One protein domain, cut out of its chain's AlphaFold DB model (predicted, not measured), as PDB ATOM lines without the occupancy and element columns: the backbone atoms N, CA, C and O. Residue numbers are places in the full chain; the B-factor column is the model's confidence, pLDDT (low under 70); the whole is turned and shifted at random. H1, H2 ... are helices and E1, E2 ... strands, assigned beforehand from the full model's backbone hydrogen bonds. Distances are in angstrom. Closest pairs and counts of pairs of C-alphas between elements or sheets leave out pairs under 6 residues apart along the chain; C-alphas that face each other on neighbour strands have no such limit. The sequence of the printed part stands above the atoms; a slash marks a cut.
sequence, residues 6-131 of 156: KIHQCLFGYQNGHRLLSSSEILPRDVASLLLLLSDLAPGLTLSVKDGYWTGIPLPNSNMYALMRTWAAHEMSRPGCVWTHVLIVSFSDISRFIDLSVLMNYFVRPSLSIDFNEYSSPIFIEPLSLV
ATOM      1  N   LYS A   6     213.440 192.767 312.034       94.69
ATOM      2  CA  LYS A   6     214.071 192.385 313.296       94.69
ATOM      3  C   LYS A   6     212.994 192.205 314.357       94.69
ATOM      4  O   LYS A   6     212.198 193.108 314.593       94.69
ATOM      5  N   ILE A   7     213.004 191.053 315.011       95.88
ATOM      6  CA  ILE A   7     212.131 190.731 316.134       95.88
ATOM      7  C   ILE A   7     213.000 190.557 317.368       95.88
ATOM      8  O   ILE A   7     213.918 189.737 317.395       95.88
ATOM      9  N   HIS A   8     212.699 191.336 318.394       97.12
ATOM     10  CA  HIS A   8     213.265 191.132 319.712       97.12
ATOM     11  C   HIS A   8     212.495 190.033 320.427       97.12
ATOM     12  O   HIS A   8     211.304 189.855 320.214       97.12
ATOM     13  N   GLN A   9     213.178 189.273 321.265       97.75
ATOM     14  CA  GLN A   9     212.559 188.245 322.083       97.75
ATOM     15  C   GLN A   9     213.064 188.292 323.516       97.75
ATOM     16  O   GLN A   9     214.170 188.777 323.780       97.75
ATOM     17  N   CYS A  10     212.237 187.790 324.425       97.25
ATOM     18  CA  CYS A  10     212.613 187.550 325.803       97.25
ATOM     19  C   CYS A  10     211.809 186.407 326.425       97.25
ATOM     20  O   CYS A  10     210.706 186.070 325.986       97.25
ATOM     21  N   LEU A  11     212.385 185.803 327.461       97.31
ATOM     22  CA  LEU A  11     211.804 184.687 328.189       97.31
ATOM     23  C   LEU A  11     211.550 185.067 329.643       97.31
ATOM     24  O   LEU A  11     212.469 185.469 330.358       97.31
ATOM     25  N   PHE A  12     210.319 184.840 330.088       96.12
ATOM     26  CA  PHE A  12     209.915 184.893 331.485       96.12
ATOM     27  C   PHE A  12     209.643 183.493 332.027       96.12
ATOM     28  O   PHE A  12     209.135 182.609 331.329       96.12
ATOM     29  N   GLY A  13     209.962 183.311 333.301       93.75
ATOM     30  CA  GLY A  13     209.702 182.085 334.035       93.75
ATOM     31  C   GLY A  13     210.203 182.193 335.465       93.75
ATOM     32  O   GLY A  13     210.406 183.285 335.990       93.75
ATOM     33  N   TYR A  14     210.429 181.050 336.103       90.69
ATOM     34  CA  TYR A  14     210.671 180.993 337.539       90.69
ATOM     35  C   TYR A  14     212.109 180.587 337.867       90.69
ATOM     36  O   TYR A  14     212.556 179.496 337.529       90.69
ATOM     37  N   GLN A  15     212.808 181.441 338.613       86.12
ATOM     38  CA  GLN A  15     214.100 181.135 339.234       86.12
ATOM     39  C   GLN A  15     214.153 181.892 340.559       86.12
ATOM     40  O   GLN A  15     214.551 183.038 340.563       86.12
ATOM     41  N   ASN A  16     213.710 181.325 341.685       84.69
ATOM     42  CA  ASN A  16     213.448 182.090 342.924       84.69
ATOM     43  C   ASN A  16     212.410 183.216 342.707       84.69
ATOM     44  O   ASN A  16     212.658 184.381 343.021       84.69
ATOM     45  N   GLY A  17     211.270 182.862 342.108       88.88
ATOM     46  CA  GLY A  17     210.192 183.785 341.736       88.88
ATOM     47  C   GLY A  17     210.107 184.033 340.230       88.88
ATOM     48  O   GLY A  17     211.076 183.782 339.507       88.88
ATOM     49  N   HIS A  18     208.938 184.501 339.784       92.75
ATOM     50  CA  HIS A  18     208.686 184.864 338.389       92.75
ATOM     51  C   HIS A  18     209.530 186.077 338.003       92.75
ATOM     52  O   HIS A  18     209.528 187.089 338.707       92.75
ATOM     53  N   ARG A  19     210.310 185.960 336.929       94.75
ATOM     54  CA  ARG A  19     211.257 186.987 336.486       94.75
ATOM     55  C   ARG A  19     211.588 186.852 335.005       94.75
ATOM     56  O   ARG A  19     211.332 185.827 334.378       94.75
ATOM     57  N   LEU A  20     212.236 187.887 334.479       96.31
ATOM     58  CA  LEU A  20     212.928 187.836 333.199       96.31
ATOM     59  C   LEU A  20     214.171 186.939 333.320       96.31
ATOM     60  O   LEU A  20     215.005 187.158 334.200       96.31
ATOM     61  N   LEU A  21     214.286 185.943 332.446       95.38
ATOM     62  CA  LEU A  21     215.376 184.960 332.443       95.38
ATOM     63  C   LEU A  21     216.386 185.204 331.324       95.38
ATOM     64  O   LEU A  21     217.572 184.952 331.502       95.38
ATOM     65  N   SER A  22     215.921 185.686 330.173       96.44
ATOM     66  CA  SER A  22     216.770 185.988 329.020       96.44
ATOM     67  C   SER A  22     216.084 187.003 328.115       96.44
ATOM     68  O   SER A  22     214.854 187.040 328.046       96.44
ATOM     69  N   SER A  23     216.864 187.854 327.458       97.06
ATOM     70  CA  SER A  23     216.356 188.885 326.555       97.06
ATOM     71  C   SER A  23     217.389 189.233 325.496       97.06
ATOM     72  O   SER A  23     218.574 189.368 325.793       97.06
ATOM     73  N   SER A  24     216.919 189.429 324.270       97.25
ATOM     74  CA  SER A  24     217.719 189.903 323.135       97.25
ATOM     75  C   SER A  24     218.056 191.395 323.175       97.25
ATOM     76  O   SER A  24     218.846 191.876 322.365       97.25
ATOM     77  N   GLU A  25     217.428 192.136 324.087       93.88
ATOM     78  CA  GLU A  25     217.657 193.562 324.303       93.88
ATOM     79  C   GLU A  25     217.465 193.926 325.777       93.88
ATOM     80  O   GLU A  25     216.731 193.267 326.519       93.88
ATOM     81  N   ILE A  26     218.116 195.004 326.208       94.12
ATOM     82  CA  ILE A  26     217.848 195.623 327.503       94.12
ATOM     83  C   ILE A  26     216.496 196.337 327.419       94.12
ATOM     84  O   ILE A  26     216.370 197.383 326.788       94.12
ATOM     85  N   LEU A  27     215.485 195.768 328.070       91.88
ATOM     86  CA  LEU A  27     214.145 196.342 328.091       91.88
ATOM     87  C   LEU A  27     214.111 197.618 328.953       91.88
ATOM     88  O   LEU A  27     214.630 197.601 330.076       91.88
ATOM     89  N   PRO A  28     213.453 198.698 328.489       92.75
ATOM     90  CA  PRO A  28     213.106 199.832 329.338       92.75
ATOM     91  C   PRO A  28     212.365 199.376 330.599       92.75
ATOM     92  O   PRO A  28     211.636 198.382 330.580       92.75
ATOM     93  N   ARG A  29     212.557 200.085 331.717       92.06
ATOM     94  CA  ARG A  29     212.053 199.650 333.031       92.06
ATOM     95  C   ARG A  29     210.533 199.465 333.042       92.06
ATOM     96  O   ARG A  29     210.048 198.472 333.569       92.06
ATOM     97  N   ASP A  30     209.804 200.415 332.477       92.25
ATOM     98  CA  ASP A  30     208.347 200.397 332.346       92.25
ATOM     99  C   ASP A  30     207.858 199.219 331.491       92.25
ATOM    100  O   ASP A  30     206.962 198.486 331.910       92.25
ATOM    101  N   VAL A  31     208.512 198.969 330.353       93.62
ATOM    102  CA  VAL A  31     208.241 197.810 329.488       93.62
ATOM    103  C   VAL A  31     208.513 196.496 330.221       93.62
ATOM    104  O   VAL A  31     207.678 195.592 330.202       93.62
ATOM    105  N   ALA A  32     209.654 196.383 330.905       94.00
ATOM    106  CA  ALA A  32     210.020 195.193 331.665       94.00
ATOM    107  C   ALA A  32     209.023 194.908 332.796       94.00
ATOM    108  O   ALA A  32     208.612 193.763 332.972       94.00
ATOM    109  N   SER A  33     208.603 195.937 333.539       93.75
ATOM    110  CA  SER A  33     207.600 195.809 334.601       93.75
ATOM    111  C   SER A  33     206.235 195.380 334.061       93.75
ATOM    112  O   SER A  33     205.603 194.503 334.648       93.75
ATOM    113  N   LEU A  34     205.797 195.950 332.935       94.38
ATOM    114  CA  LEU A  34     204.542 195.574 332.285       94.38
ATOM    115  C   LEU A  34     204.568 194.114 331.815       94.38
ATOM    116  O   LEU A  34     203.657 193.346 332.121       94.38
ATOM    117  N   LEU A  35     205.625 193.714 331.105       95.12
ATOM    118  CA  LEU A  35     205.763 192.349 330.600       95.12
ATOM    119  C   LEU A  35     205.917 191.328 331.728       95.12
ATOM    120  O   LEU A  35     205.380 190.230 331.619       95.12
ATOM    121  N   LEU A  36     206.586 191.679 332.829       95.12
ATOM    122  CA  LEU A  36     206.685 190.811 334.001       95.12
ATOM    123  C   LEU A  36     205.303 190.499 334.592       95.12
ATOM    124  O   LEU A  36     205.023 189.345 334.893       95.12
ATOM    125  N   LEU A  37     204.439 191.511 334.712       92.94
ATOM    126  CA  LEU A  37     203.079 191.340 335.222       92.94
ATOM    127  C   LEU A  37     202.223 190.477 334.285       92.94
ATOM    128  O   LEU A  37     201.531 189.573 334.738       92.94
ATOM    129  N   LEU A  38     202.270 190.753 332.981       92.69
ATOM    130  CA  LEU A  38     201.421 190.080 331.991       92.69
ATOM    131  C   LEU A  38     201.897 188.673 331.616       92.69
ATOM    132  O   LEU A  38     201.134 187.901 331.042       92.69
ATOM    133  N   SER A  39     203.165 188.362 331.887       92.44
ATOM    134  CA  SER A  39     203.760 187.057 331.590       92.44
ATOM    135  C   SER A  39     203.510 186.015 332.668       92.44
ATOM    136  O   SER A  39     203.824 184.845 332.434       92.44
ATOM    137  N   ASP A  40     203.001 186.419 333.830       88.44
ATOM    138  CA  ASP A  40     202.603 185.483 334.874       88.44
ATOM    139  C   ASP A  40     201.236 184.855 334.556       88.44
ATOM    140  O   ASP A  40     200.494 185.322 333.686       88.44
ATOM    141  N   LEU A  41     200.913 183.758 335.242       77.88
ATOM    142  CA  LEU A  41     199.685 183.011 335.005       77.88
ATOM    143  C   LEU A  41     198.457 183.898 335.255       77.88
ATOM    144  O   LEU A  41     198.253 184.409 336.359       77.88
ATOM    145  N   ALA A  42     197.596 184.018 334.243       71.81
ATOM    146  CA  ALA A  42     196.310 184.685 334.394       71.81
ATOM    147  C   ALA A  42     195.473 183.998 335.501       71.81
ATOM    148  O   ALA A  42     195.281 182.774 335.452       71.81
ATOM    149  N   PRO A  43     194.953 184.744 336.494       64.81
ATOM    150  CA  PRO A  43     194.167 184.167 337.580       64.81
ATOM    151  C   PRO A  43     192.967 183.365 337.062       64.81
ATOM    152  O   PRO A  43     192.227 183.826 336.197       64.81
ATOM    153  N   GLY A  44     192.757 182.166 337.611       64.31
ATOM    154  CA  GLY A  44     191.625 181.300 337.256       64.31
ATOM    155  C   GLY A  44     191.827 180.443 336.002       64.31
ATOM    156  O   GLY A  44     190.942 179.658 335.663       64.31
ATOM    157  N   LEU A  45     192.982 180.538 335.337       68.19
ATOM    158  CA  LEU A  45     193.295 179.715 334.175       68.19
ATOM    159  C   LEU A  45     193.995 178.416 334.600       68.19
ATOM    160  O   LEU A  45     195.046 178.435 335.240       68.19
ATOM    161  N   THR A  46     193.423 177.273 334.221       66.38
ATOM    162  CA  THR A  46     194.089 175.968 334.316       66.38
ATOM    163  C   THR A  46     194.539 175.560 332.923       66.38
ATOM    164  O   THR A  46     193.726 175.358 332.025       66.38
ATOM    165  N   LEU A  47     195.852 175.494 332.723       69.06
ATOM    166  CA  LEU A  47     196.433 175.123 331.437       69.06
ATOM    167  C   LEU A  47     196.770 173.639 331.421       69.06
ATOM    168  O   LEU A  47     197.350 173.109 332.372       69.06
ATOM    169  N   SER A  48     196.419 172.982 330.318       66.38
ATOM    170  CA  SER A  48     196.953 171.664 329.998       66.38
ATOM    171  C   SER A  48     198.406 171.810 329.520       66.38
ATOM    172  O   SER A  48     198.818 172.866 329.043       66.38
ATOM    173  N   VAL A  49     199.193 170.731 329.584       58.84
ATOM    174  CA  VAL A  49     200.594 170.714 329.110       58.84
ATOM    175  C   VAL A  49     200.714 171.154 327.637       58.84
ATOM    176  O   VAL A  49     201.740 171.703 327.234       58.84
ATOM    177  N   LYS A  50     199.688 170.881 326.818       60.66
ATOM    178  CA  LYS A  50     199.699 171.119 325.365       60.66
ATOM    179  C   LYS A  50     199.118 172.476 324.974       60.66
ATOM    180  O   LYS A  50     199.530 173.031 323.954       60.66
ATOM    181  N   ASP A  51     198.226 173.018 325.792       71.75
ATOM    182  CA  ASP A  51     197.487 174.230 325.469       71.75
ATOM    183  C   ASP A  51     198.136 175.412 326.180       71.75
ATOM    184  O   ASP A  51     197.900 175.687 327.352       71.75
ATOM    185  N   GLY A  52     199.022 176.090 325.453       85.12
ATOM    186  CA  GLY A  52     199.434 177.437 325.816       85.12
ATOM    187  C   GLY A  52     198.433 178.463 325.292       85.12
ATOM    188  O   GLY A  52     197.765 178.217 324.286       85.12
ATOM    189  N   TYR A  53     198.361 179.622 325.937       89.69
ATOM    190  CA  TYR A  53     197.549 180.742 325.462       89.69
ATOM    191  C   TYR A  53     198.421 181.852 324.888       89.69
ATOM    192  O   TYR A  53     199.636 181.898 325.098       89.69
ATOM    193  N   TRP A  54     197.771 182.736 324.142       90.62
ATOM    194  CA  TRP A  54     198.398 183.858 323.468       90.62
ATOM    195  C   TRP A  54     197.855 185.157 324.035       90.62
ATOM    196  O   TRP A  54     196.648 185.292 324.233       90.62
ATOM    197  N   THR A  55     198.735 186.122 324.256       92.25
ATOM    198  CA  THR A  55     198.357 187.501 324.572       92.25
ATOM    199  C   THR A  55     199.141 188.447 323.687       92.25
ATOM    200  O   THR A  55     200.274 188.170 323.303       92.25
ATOM    201  N   GLY A  56     198.525 189.563 323.320       93.00
ATOM    202  CA  GLY A  56     199.153 190.574 322.486       93.00
ATOM    203  C   GLY A  56     198.828 191.952 323.029       93.00
ATOM    204  O   GLY A  56     197.656 192.258 323.253       93.00
ATOM    205  N   ILE A  57     199.853 192.769 323.260       94.25
ATOM    206  CA  ILE A  57     199.682 194.118 323.793       94.25
ATOM    207  C   ILE A  57     200.595 195.133 323.091       94.25
ATOM    208  O   ILE A  57     201.757 194.838 322.803       94.25
ATOM    209  N   PRO A  58     200.108 196.359 322.839       94.50
ATOM    210  CA  PRO A  58     200.988 197.462 322.489       94.50
ATOM    211  C   PRO A  58     201.849 197.833 323.703       94.50
ATOM    212  O   PRO A  58     201.345 197.947 324.823       94.50
ATOM    213  N   LEU A  59     203.143 198.041 323.484       92.00
ATOM    214  CA  LEU A  59     204.053 198.526 324.514       92.00
ATOM    215  C   LEU A  59     203.978 200.062 324.567       92.00
ATOM    216  O   LEU A  59     204.278 200.719 323.561       92.00
ATOM    217  N   PRO A  60     203.594 200.661 325.710       82.56
ATOM    218  CA  PRO A  60     203.492 202.110 325.838       82.56
ATOM    219  C   PRO A  60     204.801 202.800 325.450       82.56
ATOM    220  O   PRO A  60     205.883 202.279 325.709       82.56
ATOM    221  N   ASN A  61     204.700 203.971 324.819       81.06
ATOM    222  CA  ASN A  61     205.827 204.867 324.527       81.06
ATOM    223  C   ASN A  61     206.984 204.282 323.692       81.06
ATOM    224  O   ASN A  61     208.025 204.924 323.581       81.06
ATOM    225  N   SER A  62     206.830 203.097 323.090       79.69
ATOM    226  CA  SER A  62     207.935 202.406 322.411       79.69
ATOM    227  C   SER A  62     207.649 202.007 320.959       79.69
ATOM    228  O   SER A  62     208.511 201.416 320.320       79.69
ATOM    229  N   ASN A  63     206.480 202.367 320.401       91.00
ATOM    230  CA  ASN A  63     206.045 202.007 319.035       91.00
ATOM    231  C   ASN A  63     206.261 200.519 318.701       91.00
ATOM    232  O   ASN A  63     206.566 200.154 317.563       91.00
ATOM    233  N   MET A  64     206.128 199.666 319.711       94.00
ATOM    234  CA  MET A  64     206.356 198.233 319.631       94.00
ATOM    235  C   MET A  64     205.116 197.477 320.092       94.00
ATOM    236  O   MET A  64     204.326 197.953 320.908       94.00
ATOM    237  N   TYR A  65     204.957 196.274 319.566       95.19
ATOM    238  CA  TYR A  65     203.935 195.319 319.948       95.19
ATOM    239  C   TYR A  65     204.609 194.095 320.552       95.19
ATOM    240  O   TYR A  65     205.546 193.560 319.959       95.19
ATOM    241  N   ALA A  66     204.127 193.646 321.706       96.31
ATOM    242  CA  ALA A  66     204.558 192.403 322.320       96.31
ATOM    243  C   ALA A  66     203.490 191.329 322.098       96.31
ATOM    244  O   ALA A  66     202.352 191.477 322.540       96.31
ATOM    245  N   LEU A  67     203.872 190.246 321.426       96.38
ATOM    246  CA  LEU A  67     203.090 189.023 321.301       96.38
ATOM    247  C   LEU A  67     203.710 187.966 322.209       96.38
ATOM    248  O   LEU A  67     204.902 187.685 322.127       96.38
ATOM    249  N   MET A  68     202.907 187.374 323.076       95.69
ATOM    250  CA  MET A  68     203.352 186.466 324.119       95.69
ATOM    251  C   MET A  68     202.677 185.118 323.922       95.69
ATOM    252  O   MET A  68     201.501 185.044 323.558       95.69
ATOM    253  N   ARG A  69     203.418 184.053 324.208       94.69
ATOM    254  CA  ARG A  69     202.867 182.714 324.351       94.69
ATOM    255  C   ARG A  69     203.247 182.164 325.706       94.69
ATOM    256  O   ARG A  69     204.430 182.117 326.044       94.69
ATOM    257  N   THR A  70     202.234 181.736 326.444       93.69
ATOM    258  CA  THR A  70     202.374 181.242 327.809       93.69
ATOM    259  C   THR A  70     201.992 179.774 327.874       93.69
ATOM    260  O   THR A  70     200.943 179.384 327.366       93.69
ATOM    261  N   TRP A  71     202.826 178.961 328.514       92.44
ATOM    262  CA  TRP A  71     202.604 177.532 328.740       92.44
ATOM    263  C   TRP A  71     202.725 177.206 330.222       92.44
ATOM    264  O   TRP A  71     203.556 177.788 330.917       92.44
ATOM    265  N   ALA A  72     201.989 176.200 330.690       89.50
ATOM    266  CA  ALA A  72     202.251 175.628 332.005       89.50
ATOM    267  C   ALA A  72     203.654 175.000 332.070       89.50
ATOM    268  O   ALA A  72     204.074 174.276 331.158       89.50
ATOM    269  N   ALA A  73     204.354 175.250 333.173       88.31
ATOM    270  CA  ALA A  73     205.658 174.685 333.501       88.31
ATOM    271  C   ALA A  73     205.495 173.541 334.518       88.31
ATOM    272  O   ALA A  73     205.937 173.637 335.660       88.31
ATOM    273  N   HIS A  74     204.819 172.460 334.118       83.38
ATOM    274  CA  HIS A  74     204.548 171.304 334.990       83.38
ATOM    275  C   HIS A  74     205.809 170.580 335.473       83.38
ATOM    276  O   HIS A  74     205.768 169.854 336.459       83.38
ATOM    277  N   GLU A  75     206.926 170.766 334.775       84.00
ATOM    278  CA  GLU A  75     208.236 170.272 335.183       84.00
ATOM    279  C   GLU A  75     208.786 170.971 336.440       84.00
ATOM    280  O   GLU A  75     209.749 170.493 337.037       84.00
ATOM    281  N   MET A  76     208.186 172.090 336.857       82.38
ATOM    282  CA  MET A  76     208.515 172.761 338.110       82.38
ATOM    283  C   MET A  76     207.707 172.181 339.271       82.38
ATOM    284  O   MET A  76     206.522 171.885 339.153       82.38
ATOM    285  N   SER A  77     208.345 172.079 340.437       73.19
ATOM    286  CA  SER A  77     207.749 171.494 341.645       73.19
ATOM    287  C   SER A  77     206.560 172.279 342.205       73.19
ATOM    288  O   SER A  77     205.777 171.733 342.983       73.19
ATOM    289  N   ARG A  78     206.421 173.560 341.844       76.38
ATOM    290  CA  ARG A  78     205.370 174.439 342.354       76.38
ATOM    291  C   ARG A  78     204.201 174.516 341.360       76.38
ATOM    292  O   ARG A  78     204.413 174.898 340.210       76.38
ATOM    293  N   PRO A  79     202.961 174.223 341.791       74.62
ATOM    294  CA  PRO A  79     201.792 174.369 340.934       74.62
ATOM    295  C   PRO A  79     201.578 175.838 340.548       74.62
ATOM    296  O   PRO A  79     201.808 176.743 341.352       74.62
ATOM    297  N   GLY A  80     201.125 176.061 339.314       79.88
ATOM    298  CA  GLY A  80     200.858 177.395 338.768       79.88
ATOM    299  C   GLY A  80     202.055 178.071 338.097       79.88
ATOM    300  O   GLY A  80     201.894 179.161 337.558       79.88
ATOM    301  N   CYS A  81     203.236 177.444 338.077       88.38
ATOM    302  CA  CYS A  81     204.367 177.971 337.320       88.38
ATOM    303  C   CYS A  81     204.101 177.944 335.811       88.38
ATOM    304  O   CYS A  81     203.527 176.994 335.270       88.38
ATOM    305  N   VAL A  82     204.585 178.980 335.133       91.94
ATOM    306  CA  VAL A  82     204.458 179.148 333.689       91.94
ATOM    307  C   VAL A  82     205.781 179.532 333.050       91.94
ATOM    308  O   VAL A  82     206.665 180.116 333.677       91.94
ATOM    309  N   TRP A  83     205.876 179.210 331.769       93.94
ATOM    310  CA  TRP A  83     206.843 179.773 330.849       93.94
ATOM    311  C   TRP A  83     206.140 180.757 329.944       93.94
ATOM    312  O   TRP A  83     205.103 180.411 329.380       93.94
ATOM    313  N   THR A  84     206.738 181.922 329.729       95.75
ATOM    314  CA  THR A  84     206.209 182.886 328.770       95.75
ATOM    315  C   THR A  84     207.317 183.385 327.868       95.75
ATOM    316  O   THR A  84     208.256 184.040 328.317       95.75
ATOM    317  N   HIS A  85     207.194 183.078 326.584       96.81
ATOM    318  CA  HIS A  85     208.064 183.613 325.548       96.81
ATOM    319  C   HIS A  85     207.364 184.812 324.910       96.81
ATOM    320  O   HIS A  85     206.181 184.737 324.582       96.81
ATOM    321  N   VAL A  86     208.085 185.917 324.762       97.50
ATOM    322  CA  VAL A  86     207.594 187.164 324.183       97.50
ATOM    323  C   VAL A  86     208.383 187.482 322.923       97.50
ATOM    324  O   VAL A  86     209.610 187.502 322.963       97.50
ATOM    325  N   LEU A  87     207.675 187.787 321.837       97.44
ATOM    326  CA  LEU A  87     208.207 188.419 320.636       97.44
ATOM    327  C   LEU A  87     207.790 189.891 320.622       97.44
ATOM    328  O   LEU A  87     206.614 190.211 320.774       97.44
ATOM    329  N   ILE A  88     208.752 190.781 320.422       96.69
ATOM    330  CA  ILE A  88     208.589 192.230 320.392       96.69
ATOM    331  C   ILE A  88     208.941 192.716 318.986       96.69
ATOM    332  O   ILE A  88     210.050 192.498 318.491       96.69
ATOM    333  N   VAL A  89     207.981 193.368 318.336       95.44
ATOM    334  CA  VAL A  89     208.079 193.814 316.940       95.44
ATOM    335  C   VAL A  89     207.696 195.287 316.860       95.44
ATOM    336  O   VAL A  89     206.743 195.711 317.510       95.44
ATOM    337  N   SER A  90     208.408 196.084 316.062       94.50
ATOM    338  CA  SER A  90     208.019 197.480 315.823       94.50
ATOM    339  C   SER A  90     206.667 197.556 315.100       94.50
ATOM    340  O   SER A  90     206.340 196.684 314.298       94.50
ATOM    341  N   PHE A  91     205.875 198.608 315.314       92.06
ATOM    342  CA  PHE A  91     204.617 198.794 314.575       92.06
ATOM    343  C   PHE A  91     204.841 198.961 313.064       92.06
ATOM    344  O   PHE A  91     204.050 198.487 312.242       92.06
ATOM    345  N   SER A  92     205.953 199.588 312.679       91.38
ATOM    346  CA  SER A  92     206.372 199.655 311.278       91.38
ATOM    347  C   SER A  92     206.650 198.277 310.692       91.38
ATOM    348  O   SER A  92     206.400 198.079 309.511       91.38
ATOM    349  N   ASP A  93     207.133 197.322 311.490       91.88
ATOM    350  CA  ASP A  93     207.407 195.974 311.007       91.88
ATOM    351  C   ASP A  93     206.199 195.049 311.084       91.88
ATOM    352  O   ASP A  93     205.976 194.276 310.155       91.88
ATOM    353  N   ILE A  94     205.383 195.148 312.136       89.31
ATOM    354  CA  ILE A  94     204.199 194.296 312.299       89.31
ATOM    355  C   ILE A  94     203.183 194.524 311.173       89.31
ATOM    356  O   ILE A  94     202.553 193.581 310.708       89.31
ATOM    357  N   SER A  95     203.088 195.757 310.664       88.50
ATOM    358  CA  SER A  95     202.216 196.114 309.536       88.50
ATOM    359  C   SER A  95     202.672 195.542 308.188       88.50
ATOM    360  O   SER A  95     201.926 195.596 307.212       88.50
ATOM    361  N   ARG A  96     203.882 194.974 308.114       88.75
ATOM    362  CA  ARG A  96     204.433 194.361 306.894       88.75
ATOM    363  C   ARG A  96     204.051 192.891 306.752       88.75
ATOM    364  O   ARG A  96     204.264 192.316 305.686       88.75
ATOM    365  N   PHE A  97     203.528 192.277 307.812       86.94
ATOM    366  CA  PHE A  97     203.034 190.906 307.778       86.94
ATOM    367  C   PHE A  97     201.658 190.884 307.112       86.94
ATOM    368  O   PHE A  97     200.734 191.553 307.565       86.94
ATOM    369  N   ILE A  98     201.516 190.085 306.052       85.94
ATOM    370  CA  ILE A  98     200.208 189.789 305.444       85.94
ATOM    371  C   ILE A  98     199.423 188.841 306.358       85.94
ATOM    372  O   ILE A  98     198.217 188.986 306.536       85.94
ATOM    373  N   ASP A  99     200.138 187.886 306.954       84.81
ATOM    374  CA  ASP A  99     199.614 186.898 307.883       84.81
ATOM    375  C   ASP A  99     200.489 186.852 309.145       84.81
ATOM    376  O   ASP A  99     201.665 186.479 309.103       84.81
ATOM    377  N   LEU A 100     199.909 187.236 310.284       86.38
ATOM    378  CA  LEU A 100     200.589 187.212 311.580       86.38
ATOM    379  C   LEU A 100     200.762 185.790 312.129       86.38
ATOM    380  O   LEU A 100     201.587 185.595 313.022       86.38
ATOM    381  N   SER A 101     200.054 184.787 311.595       86.00
ATOM    382  CA  SER A 101     200.193 183.392 312.028       86.00
ATOM    383  C   SER A 101     201.611 182.851 311.805       86.00
ATOM    384  O   SER A 101     202.074 181.996 312.556       86.00
ATOM    385  N   VAL A 102     202.363 183.420 310.853       86.69
ATOM    386  CA  VAL A 102     203.778 183.096 310.608       86.69
ATOM    387  C   VAL A 102     204.630 183.294 311.868       86.69
ATOM    388  O   VAL A 102     205.569 182.528 312.099       86.69
ATOM    389  N   LEU A 103     204.278 184.262 312.725       89.56
ATOM    390  CA  LEU A 103     204.968 184.504 313.994       89.56
ATOM    391  C   LEU A 103     204.905 183.292 314.929       89.56
ATOM    392  O   LEU A 103     205.815 183.096 315.733       89.56
ATOM    393  N   MET A 104     203.886 182.435 314.795       88.69
ATOM    394  CA  MET A 104     203.724 181.252 315.638       88.69
ATOM    395  C   MET A 104     204.897 180.276 315.520       88.69
ATOM    396  O   MET A 104     205.227 179.606 316.500       88.69
ATOM    397  N   ASN A 105     205.555 180.235 314.358       89.62
ATOM    398  CA  ASN A 105     206.699 179.361 314.092       89.62
ATOM    399  C   ASN A 105     207.966 179.762 314.863       89.62
ATOM    400  O   ASN A 105     208.907 178.975 314.938       89.62
ATOM    401  N   TYR A 106     207.991 180.965 315.435       92.56
ATOM    402  CA  TYR A 106     209.135 181.495 316.173       92.56
ATOM    403  C   TYR A 106     208.986 181.358 317.692       92.56
ATOM    404  O   TYR A 106     209.926 181.632 318.434       92.56
ATOM    405  N   PHE A 107     207.831 180.892 318.178       92.69
ATOM    406  CA  PHE A 107     207.646 180.621 319.598       92.69
ATOM    407  C   PHE A 107     208.203 179.254 319.969       92.69
ATOM    408  O   PHE A 107     207.580 178.219 319.733       92.69
ATOM    409  N   VAL A 108     209.349 179.274 320.636       90.94
ATOM    410  CA  VAL A 108     209.938 178.099 321.279       90.94
ATOM    411  C   VAL A 108     209.458 178.026 322.730       90.94
ATOM    412  O   VAL A 108     209.539 179.017 323.455       90.94
ATOM    413  N   ARG A 109     208.925 176.867 323.147       91.25
ATOM    414  CA  ARG A 109     208.658 176.583 324.565       91.25
ATOM    415  C   ARG A 109     209.986 176.178 325.213       91.25
ATOM    416  O   ARG A 109     210.604 175.229 324.726       91.25
ATOM    417  N   PRO A 110     210.416 176.815 326.310       90.25
ATOM    418  CA  PRO A 110     211.621 176.395 327.015       90.25
ATOM    419  C   PRO A 110     211.424 175.039 327.710       90.25
ATOM    420  O   PRO A 110     210.303 174.568 327.935       90.25
ATOM    421  N   SER A 111     212.540 174.427 328.090       84.69
ATOM    422  CA  SER A 111     212.590 173.299 329.017       84.69
ATOM    423  C   SER A 111     213.721 173.519 330.019       84.69
ATOM    424  O   SER A 111     214.681 174.234 329.734       84.69
ATOM    425  N   LEU A 112     213.640 172.878 331.188       79.19
ATOM    426  CA  LEU A 112     214.664 172.999 332.240       79.19
ATOM    427  C   LEU A 112     216.054 172.491 331.820       79.19
ATOM    428  O   LEU A 112     217.044 172.806 332.470       79.19
ATOM    429  N   SER A 113     216.136 171.687 330.759       72.38
ATOM    430  CA  SER A 113     217.384 171.107 330.255       72.38
ATOM    431  C   SER A 113     218.115 171.997 329.247       72.38
ATOM    432  O   SER A 113     219.186 171.616 328.780       72.38
ATOM    433  N   ILE A 114     217.515 173.118 328.838       72.75
ATOM    434  CA  ILE A 114     218.024 173.983 327.774       72.75
ATOM    435  C   ILE A 114     218.490 175.307 328.379       72.75
ATOM    436  O   ILE A 114     217.807 175.909 329.201       72.75
ATOM    437  N   ASP A 115     219.656 175.764 327.935       82.69
ATOM    438  CA  ASP A 115     220.159 177.101 328.221       82.69
ATOM    439  C   ASP A 115     219.286 178.165 327.527       82.69
ATOM    440  O   ASP A 115     218.961 178.053 326.344       82.69
ATOM    441  N   PHE A 116     218.924 179.228 328.244       90.94
ATOM    442  CA  PHE A 116     218.067 180.306 327.740       90.94
ATOM    443  C   PHE A 116     218.781 181.265 326.769       90.94
ATOM    444  O   PHE A 116     218.221 182.293 326.376       90.94
ATOM    445  N   ASN A 117     219.998 180.929 326.341       88.00
ATOM    446  CA  ASN A 117     220.760 181.645 325.320       88.00
ATOM    447  C   ASN A 117     220.042 181.785 323.965       88.00
ATOM    448  O   ASN A 117     220.326 182.721 323.224       88.00
ATOM    449  N   GLU A 118     219.088 180.915 323.623       88.56
ATOM    450  CA  GLU A 118     218.300 181.083 322.389       88.56
ATOM    451  C   GLU A 118     217.474 182.382 322.389       88.56
ATOM    452  O   GLU A 118     217.304 183.011 321.347       88.56
ATOM    453  N   TYR A 119     217.046 182.837 323.570       95.25
ATOM    454  CA  TYR A 119     216.233 184.041 323.744       95.25
ATOM    455  C   TYR A 119     217.069 185.325 323.885       95.25
ATOM    456  O   TYR A 119     216.506 186.417 323.941       95.25
ATOM    457  N   SER A 120     218.404 185.223 323.939       95.50
ATOM    458  CA  SER A 120     219.305 186.376 324.109       95.50
ATOM    459  C   SER A 120     219.749 187.011 322.789       95.50
ATOM    460  O   SER A 120     220.507 187.977 322.778       95.50
ATOM    461  N   SER A 121     219.271 186.494 321.656       95.25
ATOM    462  CA  SER A 121     219.578 187.012 320.320       95.25
ATOM    463  C   SER A 121     218.296 187.384 319.576       95.25
ATOM    464  O   SER A 121     217.309 186.663 319.688       95.25
ATOM    465  N   PRO A 122     218.263 188.487 318.812       96.44
ATOM    466  CA  PRO A 122     217.091 188.839 318.021       96.44
ATOM    467  C   PRO A 122     216.886 187.851 316.866       96.44
ATOM    468  O   PRO A 122     217.837 187.268 316.340       96.44
ATOM    469  N   ILE A 123     215.634 187.707 316.440       94.88
ATOM    470  CA  ILE A 123     215.241 186.922 315.272       94.88
ATOM    471  C   ILE A 123     215.183 187.855 314.063       94.88
ATOM    472  O   ILE A 123     214.658 188.965 314.137       94.88
ATOM    473  N   PHE A 124     215.702 187.394 312.929       93.12
ATOM    474  CA  PHE A 124     215.665 188.128 311.669       93.12
ATOM    475  C   PHE A 124     214.801 187.378 310.660       93.12
ATOM    476  O   PHE A 124     215.047 186.204 310.382       93.12
ATOM    477  N   ILE A 125     213.792 188.057 310.119       90.19
ATOM    478  CA  ILE A 125     212.838 187.500 309.160       90.19
ATOM    479  C   ILE A 125     213.027 188.191 307.815       90.19
ATOM    480  O   ILE A 125     212.969 189.420 307.702       90.19
ATOM    481  N   GLU A 126     213.243 187.392 306.772       84.62
ATOM    482  CA  GLU A 126     213.304 187.907 305.411       84.62
ATOM    483  C   GLU A 126     211.892 188.179 304.877       84.62
ATOM    484  O   GLU A 126     211.015 187.326 305.001       84.62
ATOM    485  N   PRO A 127     211.644 189.304 304.198       72.19
ATOM    486  CA  PRO A 127     210.311 189.658 303.705       72.19
ATOM    487  C   PRO A 127     209.649 188.618 302.802       72.19
ATOM    488  O   PRO A 127     208.428 188.508 302.782       72.19
ATOM    489  N   LEU A 128     210.444 187.837 302.065       67.50
ATOM    490  CA  LEU A 128     209.927 186.771 301.212       67.50
ATOM    491  C   LEU A 128     209.205 185.686 302.032       67.50
ATOM    492  O   LEU A 128     208.203 185.129 301.590       67.50
ATOM    493  N   SER A 129     209.675 185.430 303.256       63.97
ATOM    494  CA  SER A 129     209.065 184.459 304.172       63.97
ATOM    495  C   SER A 129     207.706 184.902 304.728       63.97
ATOM    496  O   SER A 129     206.973 184.071 305.248       63.97
ATOM    497  N   LEU A 130     207.323 186.172 304.543       63.00
ATOM    498  CA  LEU A 130     205.999 186.696 304.910       63.00
ATOM    499  C   LEU A 130     204.901 186.329 303.899       63.00
ATOM    500  O   LEU A 130     203.723 186.485 304.201       63.00
ATOM    501  N   VAL A 131     205.282 185.893 302.690       59.41
ATOM    502  CA  VAL A 131     204.359 185.597 301.576       59.41
ATOM    503  C   VAL A 131     204.150 184.088 301.401       59.41
ATOM    504  O   VAL A 131     203.076 183.643 301.005       59.41
TER     505      VAL A 131
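AT A GLANCE: This is residues 6 to 131 of the 156 residues of an uncharacterized protein of Budvicia aquatica (UniProt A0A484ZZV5). A twisted antiparallel sheet of six strands curls round helix H1 on one face, while the short helices H2 and H4 are on the opposite face and H3 only grazes the sheet. E3, E4, E5 and E1 run side by side, and E2 and the short E6 share the far side of E1, one beyond the other along it; the link round Ser 77 and the small helix H5 lie at opposite ends of the longest axis. The printed part has 126 residues with six named strands and five named helices, in the order E1 E2 H1 E3 E4 E5 H2 H3 H4 E6 H5, and its class is mixed, helices and strands. The sheet is branched at E1. The whole is compact, with a radius of gyration of the C-alphas of 14.3 A and spans of 42 by 30 by 29 A.

HOW THE PARTS SIT: In the sheet, E1, residues 6 to 14, has three antiparallel neighbours in staggered pairing. E5, residues 82 to 90, is on one side of it, with N 10 and O 86 at 3.0 A. On the other side of E1 are E2, residues 18 to 23, and E6, residues 123 to 125. E1 and E2 form a hairpin at 150 degrees, with N 11 and O 22 at 2.8 A, while E6 has N 123 and O 7 at 2.8 A. E3, residues 53 to 59, E4, residues 64 to 72, and E5 make a meander, each strand the antiparallel neighbour of the one before. E3 and E4 form a hairpin, with N 57 and O 66 at 2.9 A; E4 and E5 form another, with N 67 and O 87 at 2.8 A. E2, E3 and E6 are edge strands. H1, residues 29 to 38, is on the sheet, which curls round its residues 30 to 38; the closest C-alphas of H1 and E2 are those of Leu 36 and Arg 19, 6.5 A apart. H4, residues 116 to 120, is on the opposite face, over E2, at a height over the sheet of 6.2 A; its closest C-alpha to E2 is that of Ser 120, 4.6 A from that of Ser 23. H2, residues 91 to 94, is on the same face as H4, over none of the strands, at a height of 5.3 A. H3, residues 100 to 106, only grazes the sheet with its residues 103 to 106. H5, residues 127 to 130, is not on the sheet; it is close to H3 but not clearly touching, with the C-alphas of Leu 130 and Val 102, the closest, 7.1 A apart. Every O i to N i+4 pair is within hydrogen-bond range in H1, but 0 of 3 in H3 and 0 of 1 in H4, where 4 of 4 and 2 of 2 O i to N i+3 pairs are; H2 and H5 are too short for an O i to N i+4 pair.

IN THESE COORDINATES: E1 begins at C-alpha 6, (214.071, 192.385, 313.296), and spans 27.0 A. E4 spans 26.1 A, E5 25.8 A, E3 19.0 A, E2 14.7 A and E6 6.6 A. H1 spans 14.3 A from C-alpha 29, (212.053, 199.650, 333.031). H3 spans 11.3 A and H4 7.2 A; H2 and H5 have 4 residues each. H5 ends at C-alpha 130, (205.999, 186.696, 304.910).

THE WHOLE: The two C-alphas farthest apart are those of Ser 77 and Leu 128, at 43.3 A. The printed part has no cut. The link from H1 to E3, residues 39 to 52, is long. The mean pLDDT of the printed part is 87.6, and residues 43 to 50 and 128 to 131 are under 70.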